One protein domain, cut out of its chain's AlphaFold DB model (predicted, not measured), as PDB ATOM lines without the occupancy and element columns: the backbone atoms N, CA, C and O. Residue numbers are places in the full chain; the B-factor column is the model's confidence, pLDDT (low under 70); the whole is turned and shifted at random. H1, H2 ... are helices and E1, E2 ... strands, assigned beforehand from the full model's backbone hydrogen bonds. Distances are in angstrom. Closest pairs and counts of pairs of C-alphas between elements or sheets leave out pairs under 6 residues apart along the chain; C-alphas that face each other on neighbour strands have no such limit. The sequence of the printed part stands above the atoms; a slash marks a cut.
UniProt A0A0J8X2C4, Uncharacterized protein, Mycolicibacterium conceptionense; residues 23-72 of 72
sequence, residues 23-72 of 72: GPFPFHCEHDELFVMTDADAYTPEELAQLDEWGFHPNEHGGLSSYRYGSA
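Overview. This is residues 23 to 72 of the 72 residues of an uncharacterized protein of Mycolicibacterium conceptionense (UniProt A0A0J8X2C4). A small sheet of three short strands, with E1 and E2 as a tight hairpin and E3 along the other side of E2, has a single helix, H1, off its E3 edge, where the helix only grazes the sheet. Residues 57 to 58, on the way from H1 to E3, pair antiparallel with residues 64 to 65 of E3. The printed part has 50 residues with one named helix and three named strands, in the order E1, E2, H1, E3; the sheet runs E1, E2, E3, all antiparallel. The class is mixed, helices and strands, with under half of the residues in named elements. The whole is compact and rounded, with a radius of gyration of the C-alphas of 10.4 A and spans of 28 by 24 by 17 A.

Along the chain. Find C-alpha 27 at (-14.324, -12.114, -50.826); from there E1, residues 27 to 30, runs 10.2 A. E2, residues 33 to 36, covers 9.7 A, and E3, residues 64 to 66, covers 7.2 A, ending at C-alpha 66 at (-4.582, -8.346, -49.314). Look for H1, residues 45 to 53, from C-alpha 45 at (2.308, -21.753, -39.919); it is 12.4 A long.

Arrangement. Start at E2, the inner strand. E1 and E2 form a hairpin, antiparallel at 155 degrees, with N 35 and O 28 2.7 A apart. E2 and E3 are antiparallel at 150 degrees; N 36 and O 64 are 2.8 A apart. H1 only grazes the sheet, with its residues 48 to 52, and is near E3. In H1 every O i to N i+4 pair is within hydrogen-bond range.

Size, cuts and confidence. The two C-alphas farthest apart, those of Thr 44 and Ala 72, are 29.8 A apart. The printed part has no cut and no long link. Mean pLDDT of the printed part is 94.1; residue 72, the chain's last, is under 70.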
ATOM      1  N   GLY A  23     -18.065 -18.622 -45.111       89.88
ATOM      2  CA  GLY A  23     -19.335 -18.197 -45.705       89.88
ATOM      3  C   GLY A  23     -19.496 -18.532 -47.195       89.88
ATOM      4  O   GLY A  23     -18.619 -19.156 -47.797       89.88
ATOM      5  N   PRO A  24     -20.638 -18.150 -47.803       93.12
ATOM      6  CA  PRO A  24     -20.932 -18.426 -49.212       93.12
ATOM      7  C   PRO A  24     -20.225 -17.472 -50.186       93.12
ATOM      8  O   PRO A  24     -20.071 -17.806 -51.358       93.12
ATOM      9  N   PHE A  25     -19.810 -16.293 -49.719       94.81
ATOM     10  CA  PHE A  25     -19.070 -15.317 -50.515       94.81
ATOM     11  C   PHE A  25     -17.582 -15.444 -50.187       94.81
ATOM     12  O   PHE A  25     -17.252 -15.423 -49.006       94.81
ATOM     13  N   PRO A  26     -16.690 -15.597 -51.180       94.62
ATOM     14  CA  PRO A  26     -15.269 -15.821 -50.918       94.62
ATOM     15  C   PRO A  26     -14.535 -14.543 -50.505       94.62
ATOM     16  O   PRO A  26     -13.545 -14.623 -49.783       94.62
ATOM     17  N   PHE A  27     -15.024 -13.383 -50.952       95.25
ATOM     18  CA  PHE A  27     -14.324 -12.114 -50.826       95.25
ATOM     19  C   PHE A  27     -15.255 -10.961 -50.459       95.25
ATOM     20  O   PHE A  27     -16.441 -10.965 -50.803       95.25
ATOM     21  N   HIS A  28     -14.671  -9.955 -49.825       92.81
ATOM     22  CA  HIS A  28     -15.235  -8.632 -49.597       92.81
ATOM     23  C   HIS A  28     -14.150  -7.595 -49.911       92.81
ATOM     24  O   HIS A  28     -12.986  -7.846 -49.632       92.81
ATOM     25  N   CYS A  29     -14.503  -6.454 -50.503       92.44
ATOM     26  CA  CYS A  29     -13.541  -5.386 -50.773       92.44
ATOM     27  C   CYS A  29     -13.982  -4.103 -50.080       92.44
ATOM     28  O   CYS A  29     -15.126  -3.676 -50.252       92.44
ATOM     29  N   GLU A  30     -13.057  -3.469 -49.371       92.19
ATOM     30  CA  GLU A  30     -13.248  -2.173 -48.726       92.19
ATOM     31  C   GLU A  30     -11.893  -1.453 -48.664       92.19
ATOM     32  O   GLU A  30     -10.873  -2.100 -48.474       92.19
ATOM     33  N   HIS A  31     -11.861  -0.132 -48.866       89.81
ATOM     34  CA  HIS A  31     -10.647   0.694 -48.706       89.81
ATOM     35  C   HIS A  31      -9.364   0.162 -49.391       89.81
ATOM     36  O   HIS A  31      -8.302   0.135 -48.775       89.81
ATOM     37  N   ASP A  32      -9.448  -0.228 -50.669       92.38
ATOM     38  CA  ASP A  32      -8.326  -0.789 -51.453       92.38
ATOM     39  C   ASP A  32      -7.749  -2.105 -50.883       92.38
ATOM     40  O   ASP A  32      -6.623  -2.505 -51.187       92.38
ATOM     41  N   GLU A  33      -8.539  -2.813 -50.075       94.75
ATOM     42  CA  GLU A  33      -8.184  -4.071 -49.431       94.75
ATOM     43  C   GLU A  33      -9.173  -5.178 -49.822       94.75
ATOM     44  O   GLU A  33     -10.394  -5.018 -49.753       94.75
ATOM     45  N   LEU A  34      -8.634  -6.322 -50.253       95.94
ATOM     46  CA  LEU A  34      -9.395  -7.537 -50.528       95.94
ATOM     47  C   LEU A  34      -9.410  -8.409 -49.272       95.94
ATOM     48  O   LEU A  34      -8.407  -9.039 -48.952       95.94
ATOM     49  N   PHE A  35     -10.547  -8.501 -48.598       96.75
ATOM     50  CA  PHE A  35     -10.793  -9.429 -47.499       96.75
ATOM     51  C   PHE A  35     -11.209 -10.799 -48.036       96.75
ATOM     52  O   PHE A  35     -12.055 -10.907 -48.926       96.75
ATOM     53  N   VAL A  36     -10.651 -11.859 -47.461       97.62
ATOM     54  CA  VAL A  36     -10.966 -13.257 -47.756       97.62
ATOM     55  C   VAL A  36     -11.778 -13.843 -46.609       97.62
ATOM     56  O   VAL A  36     -11.354 -13.837 -45.454       97.62
ATOM     57  N   MET A  37     -12.938 -14.403 -46.946       96.94
ATOM     58  CA  MET A  37     -13.895 -14.972 -45.995       96.94
ATOM     59  C   MET A  37     -13.475 -16.392 -45.586       96.94
ATOM     60  O   MET A  37     -14.067 -17.393 -46.001       96.94
ATOM     61  N   THR A  38     -12.415 -16.468 -44.791       97.62
ATOM     62  CA  THR A  38     -11.810 -17.695 -44.256       97.62
ATOM     63  C   THR A  38     -11.492 -17.522 -42.769       97.62
ATOM     64  O   THR A  38     -11.586 -16.410 -42.259       97.62
ATOM     65  N   ASP A  39     -11.170 -18.609 -42.073       97.75
ATOM     66  CA  ASP A  39     -10.702 -18.601 -40.681       97.75
ATOM     67  C   ASP A  39      -9.169 -18.670 -40.660       97.75
ATOM     68  O   ASP A  39      -8.592 -19.706 -41.000       97.75
ATOM     69  N   ALA A  40      -8.507 -17.565 -40.310       97.62
ATOM     70  CA  ALA A  40      -7.048 -17.465 -40.318       97.62
ATOM     71  C   ALA A  40      -6.377 -18.378 -39.276       97.62
ATOM     72  O   ALA A  40      -5.294 -18.903 -39.540       97.62
ATOM     73  N   ASP A  41      -7.034 -18.633 -38.142       97.69
ATOM     74  CA  ASP A  41      -6.489 -19.459 -37.055       97.69
ATOM     75  C   ASP A  41      -6.505 -20.961 -37.394       97.69
ATOM     76  O   ASP A  41      -5.867 -21.773 -36.719       97.69
ATOM     77  N   ALA A  42      -7.225 -21.351 -38.451       98.00
ATOM     78  CA  ALA A  42      -7.317 -22.732 -38.909       98.00
ATOM     79  C   ALA A  42      -6.155 -23.165 -39.827       98.00
ATOM     80  O   ALA A  42      -6.012 -24.362 -40.099       98.00
ATOM     81  N   TYR A  43      -5.332 -22.223 -40.299       97.81
ATOM     82  CA  TYR A  43      -4.182 -22.492 -41.164       97.81
ATOM     83  C   TYR A  43      -2.941 -22.898 -40.364       97.81
ATOM     84  O   TYR A  43      -2.720 -22.446 -39.240       97.81
ATOM     85  N   THR A  44      -2.086 -23.737 -40.955       98.25
ATOM     86  CA  THR A  44      -0.779 -24.029 -40.343       98.25
ATOM     87  C   THR A  44       0.198 -22.861 -40.533       98.25
ATOM     88  O   THR A  44       0.025 -22.057 -41.454       98.25
ATOM     89  N   PRO A  45       1.269 -22.763 -39.720       98.06
ATOM     90  CA  PRO A  45       2.308 -21.753 -39.919       98.06
ATOM     91  C   PRO A  45       2.927 -21.768 -41.324       98.06
ATOM     92  O   PRO A  45       3.238 -20.713 -41.867       98.06
ATOM     93  N   GLU A  46       3.084 -22.944 -41.935       98.00
ATOM     94  CA  GLU A  46       3.617 -23.097 -43.294       98.00
ATOM     95  C   GLU A  46       2.645 -22.572 -44.354       98.00
ATOM     96  O   GLU A  46       3.062 -21.936 -45.319       98.00
ATOM     97  N   GLU A  47       1.344 -22.809 -44.170       97.75
ATOM     98  CA  GLU A  47       0.312 -22.290 -45.068       97.75
ATOM     99  C   GLU A  47       0.215 -20.769 -44.972       97.75
ATOM    100  O   GLU A  47       0.153 -20.099 -46.001       97.75
ATOM    101  N   LEU A  48       0.264 -20.222 -43.754       97.88
ATOM    102  CA  LEU A  48       0.296 -18.778 -43.526       97.88
ATOM    103  C   LEU A  48       1.546 -18.137 -44.134       97.88
ATOM    104  O   LEU A  48       1.428 -17.097 -44.769       97.88
ATOM    105  N   ALA A  49       2.719 -18.765 -44.008       97.19
ATOM    106  CA  ALA A  49       3.943 -18.272 -44.639       97.19
ATOM    107  C   ALA A  49       3.827 -18.245 -46.173       97.19
ATOM    108  O   ALA A  49       4.208 -17.263 -46.803       97.19
ATOM    109  N   GLN A  50       3.251 -19.287 -46.778       96.38
ATOM    110  CA  GLN A  50       3.040 -19.320 -48.228       96.38
ATOM    111  C   GLN A  50       2.039 -18.251 -48.694       96.38
ATOM    112  O   GLN A  50       2.233 -17.629 -49.740       96.38
ATOM    113  N   LEU A  51       0.964 -18.048 -47.932       96.75
ATOM    114  CA  LEU A  51      -0.047 -17.028 -48.199       96.75
ATOM    115  C   LEU A  51       0.531 -15.613 -48.070       96.75
ATOM    116  O   LEU A  51       0.247 -14.775 -48.922       96.75
ATOM    117  N   ASP A  52       1.393 -15.381 -47.079       96.31
ATOM    118  CA  ASP A  52       2.113 -14.121 -46.866       96.31
ATOM    119  C   ASP A  52       3.012 -13.775 -48.066       96.31
ATOM    120  O   ASP A  52       2.946 -12.659 -48.589       96.31
ATOM    121  N   GLU A  53       3.754 -14.754 -48.605       95.19
ATOM    122  CA  GLU A  53       4.549 -14.588 -49.835       95.19
ATOM    123  C   GLU A  53       3.678 -14.167 -51.036       95.19
ATOM    124  O   GLU A  53       4.047 -13.280 -51.823       95.19
ATOM    125  N   TRP A  54       2.480 -14.747 -51.152       95.12
ATOM    126  CA  TRP A  54       1.486 -14.387 -52.171       95.12
ATOM    127  C   TRP A  54       0.719 -13.096 -51.866       95.12
ATOM    128  O   TRP A  54      -0.041 -12.637 -52.720       95.12
ATOM    129  N   GLY A  55       0.954 -12.468 -50.712       95.25
ATOM    130  CA  GLY A  55       0.385 -11.178 -50.326       95.25
ATOM    131  C   GLY A  55      -0.947 -11.255 -49.581       95.25
ATOM    132  O   GLY A  55      -1.711 -10.295 -49.657       95.25
ATOM    133  N   PHE A  56      -1.249 -12.372 -48.918       97.25
ATOM    134  CA  PHE A  56      -2.411 -12.545 -48.046       97.25
ATOM    135  C   PHE A  56      -1.970 -12.653 -46.587       97.25
ATOM    136  O   PHE A  56      -1.195 -13.538 -46.236       97.25
ATOM    137  N   HIS A  57      -2.513 -11.797 -45.724       96.94
ATOM    138  CA  HIS A  57      -2.093 -11.678 -44.327       96.94
ATOM    139  C   HIS A  57      -3.296 -11.805 -43.385       96.94
ATOM    140  O   HIS A  57      -4.391 -11.392 -43.769       96.94
ATOM    141  N   PRO A  58      -3.142 -12.342 -42.160       97.31
ATOM    142  CA  PRO A  58      -4.197 -12.295 -41.152       97.31
ATOM    143  C   PRO A  58      -4.654 -10.861 -40.875       97.31
ATOM    144  O   PRO A  58      -3.828  -9.963 -40.708       97.31
ATOM    145  N   ASN A  59      -5.968 -10.659 -40.805       94.12
ATOM    146  CA  ASN A  59      -6.582  -9.367 -40.511       94.12
ATOM    147  C   ASN A  59      -7.233  -9.344 -39.120       94.12
ATOM    148  O   ASN A  59      -7.373 -10.366 -38.447       94.12
ATOM    149  N   GLU A  60      -7.672  -8.162 -38.688       91.25
ATOM    150  CA  GLU A  60      -8.308  -7.969 -37.378       91.25
ATOM    151  C   GLU A  60      -9.709  -8.599 -37.246       91.25
ATOM    152  O   GLU A  60     -10.245  -8.694 -36.143       91.25
ATOM    153  N   HIS A  61     -10.297  -9.068 -38.349       89.50
ATOM    154  CA  HIS A  61     -11.612  -9.710 -38.390       89.50
ATOM    155  C   HIS A  61     -11.544 -11.246 -38.333       89.50
ATOM    156  O   HIS A  61     -12.576 -11.905 -38.465       89.50
ATOM    157  N   GLY A  62     -10.355 -11.823 -38.132       92.62
ATOM    158  CA  GLY A  62     -10.150 -13.273 -38.046       92.62
ATOM    159  C   GLY A  62     -10.071 -13.985 -39.401       92.62
ATOM    160  O   GLY A  62     -10.048 -15.213 -39.443       92.62
ATOM    161  N   GLY A  63     -10.025 -13.234 -40.505       96.25
ATOM    162  CA  GLY A  63      -9.796 -13.761 -41.848       96.25
ATOM    163  C   GLY A  63      -8.425 -13.384 -42.395       96.25
ATOM    164  O   GLY A  63      -7.527 -12.982 -41.656       96.25
ATOM    165  N   LEU A  64      -8.270 -13.494 -43.713       97.94
ATOM    166  CA  LEU A  64      -7.090 -13.000 -44.423       97.94
ATOM    167  C   LEU A  64      -7.456 -11.761 -45.239       97.94
ATOM    168  O   LEU A  64      -8.612 -11.600 -45.629       97.94
ATOM    169  N   SER A  65      -6.499 -10.895 -45.535       97.19
ATOM    170  CA  SER A  65      -6.687  -9.778 -46.457       97.19
ATOM    171  C   SER A  65      -5.459  -9.504 -47.321       97.19
ATOM    172  O   SER A  65      -4.370 -10.015 -47.061       97.19
ATOM    173  N   SER A  66      -5.646  -8.738 -48.397       96.50
ATOM    174  CA  SER A  66      -4.582  -8.346 -49.314       96.50
ATOM    175  C   SER A  66      -4.785  -6.949 -49.889       96.50
ATOM    176  O   SER A  66      -5.780  -6.684 -50.566       96.50
ATOM    177  N   TYR A  67      -3.777  -6.090 -49.731       93.75
ATOM    178  CA  TYR A  67      -3.667  -4.844 -50.497       93.75
ATOM    179  C   TYR A  67      -3.163  -5.086 -51.926       93.75
ATOM    180  O   TYR A  67      -3.512  -4.332 -52.831       93.75
ATOM    181  N   ARG A  68      -2.388  -6.162 -52.163       92.56
ATOM    182  CA  ARG A  68      -1.839  -6.513 -53.491       92.56
ATOM    183  C   ARG A  68      -2.947  -6.738 -54.521       92.56
ATOM    184  O   ARG A  68      -2.786  -6.352 -55.671       92.56
ATOM    185  N   TYR A  69      -4.050  -7.355 -54.098       92.50
ATOM    186  CA  TYR A  69      -5.206  -7.652 -54.954       92.50
ATOM    187  C   TYR A  69      -6.429  -6.762 -54.674       92.50
ATOM    188  O   TYR A  69      -7.452  -6.915 -55.338       92.50
ATOM    189  N   GLY A  70      -6.349  -5.873 -53.677       86.44
ATOM    190  CA  GLY A  70      -7.406  -4.918 -53.328       86.44
ATOM    191  C   GLY A  70      -7.219  -3.533 -53.954       86.44
ATOM    192  O   GLY A  70      -8.207  -2.854 -54.228       86.44
ATOM    193  N   SER A  71      -5.969  -3.132 -54.209       73.62
ATOM    194  CA  SER A  71      -5.605  -1.836 -54.785       73.62
ATOM    195  C   SER A  71      -5.443  -1.946 -56.306       73.62
ATOM    196  O   SER A  71      -4.780  -2.864 -56.793       73.62
ATOM    197  N   ALA A  72      -6.081  -1.036 -57.051       59.28
ATOM    198  CA  ALA A  72      -5.955  -0.915 -58.508       59.28
ATOM    199  C   ALA A  72      -4.762  -0.039 -58.916       59.28
ATOM    200  O   ALA A  72      -4.579   1.033 -58.293       59.28
TER     201      ALA A  72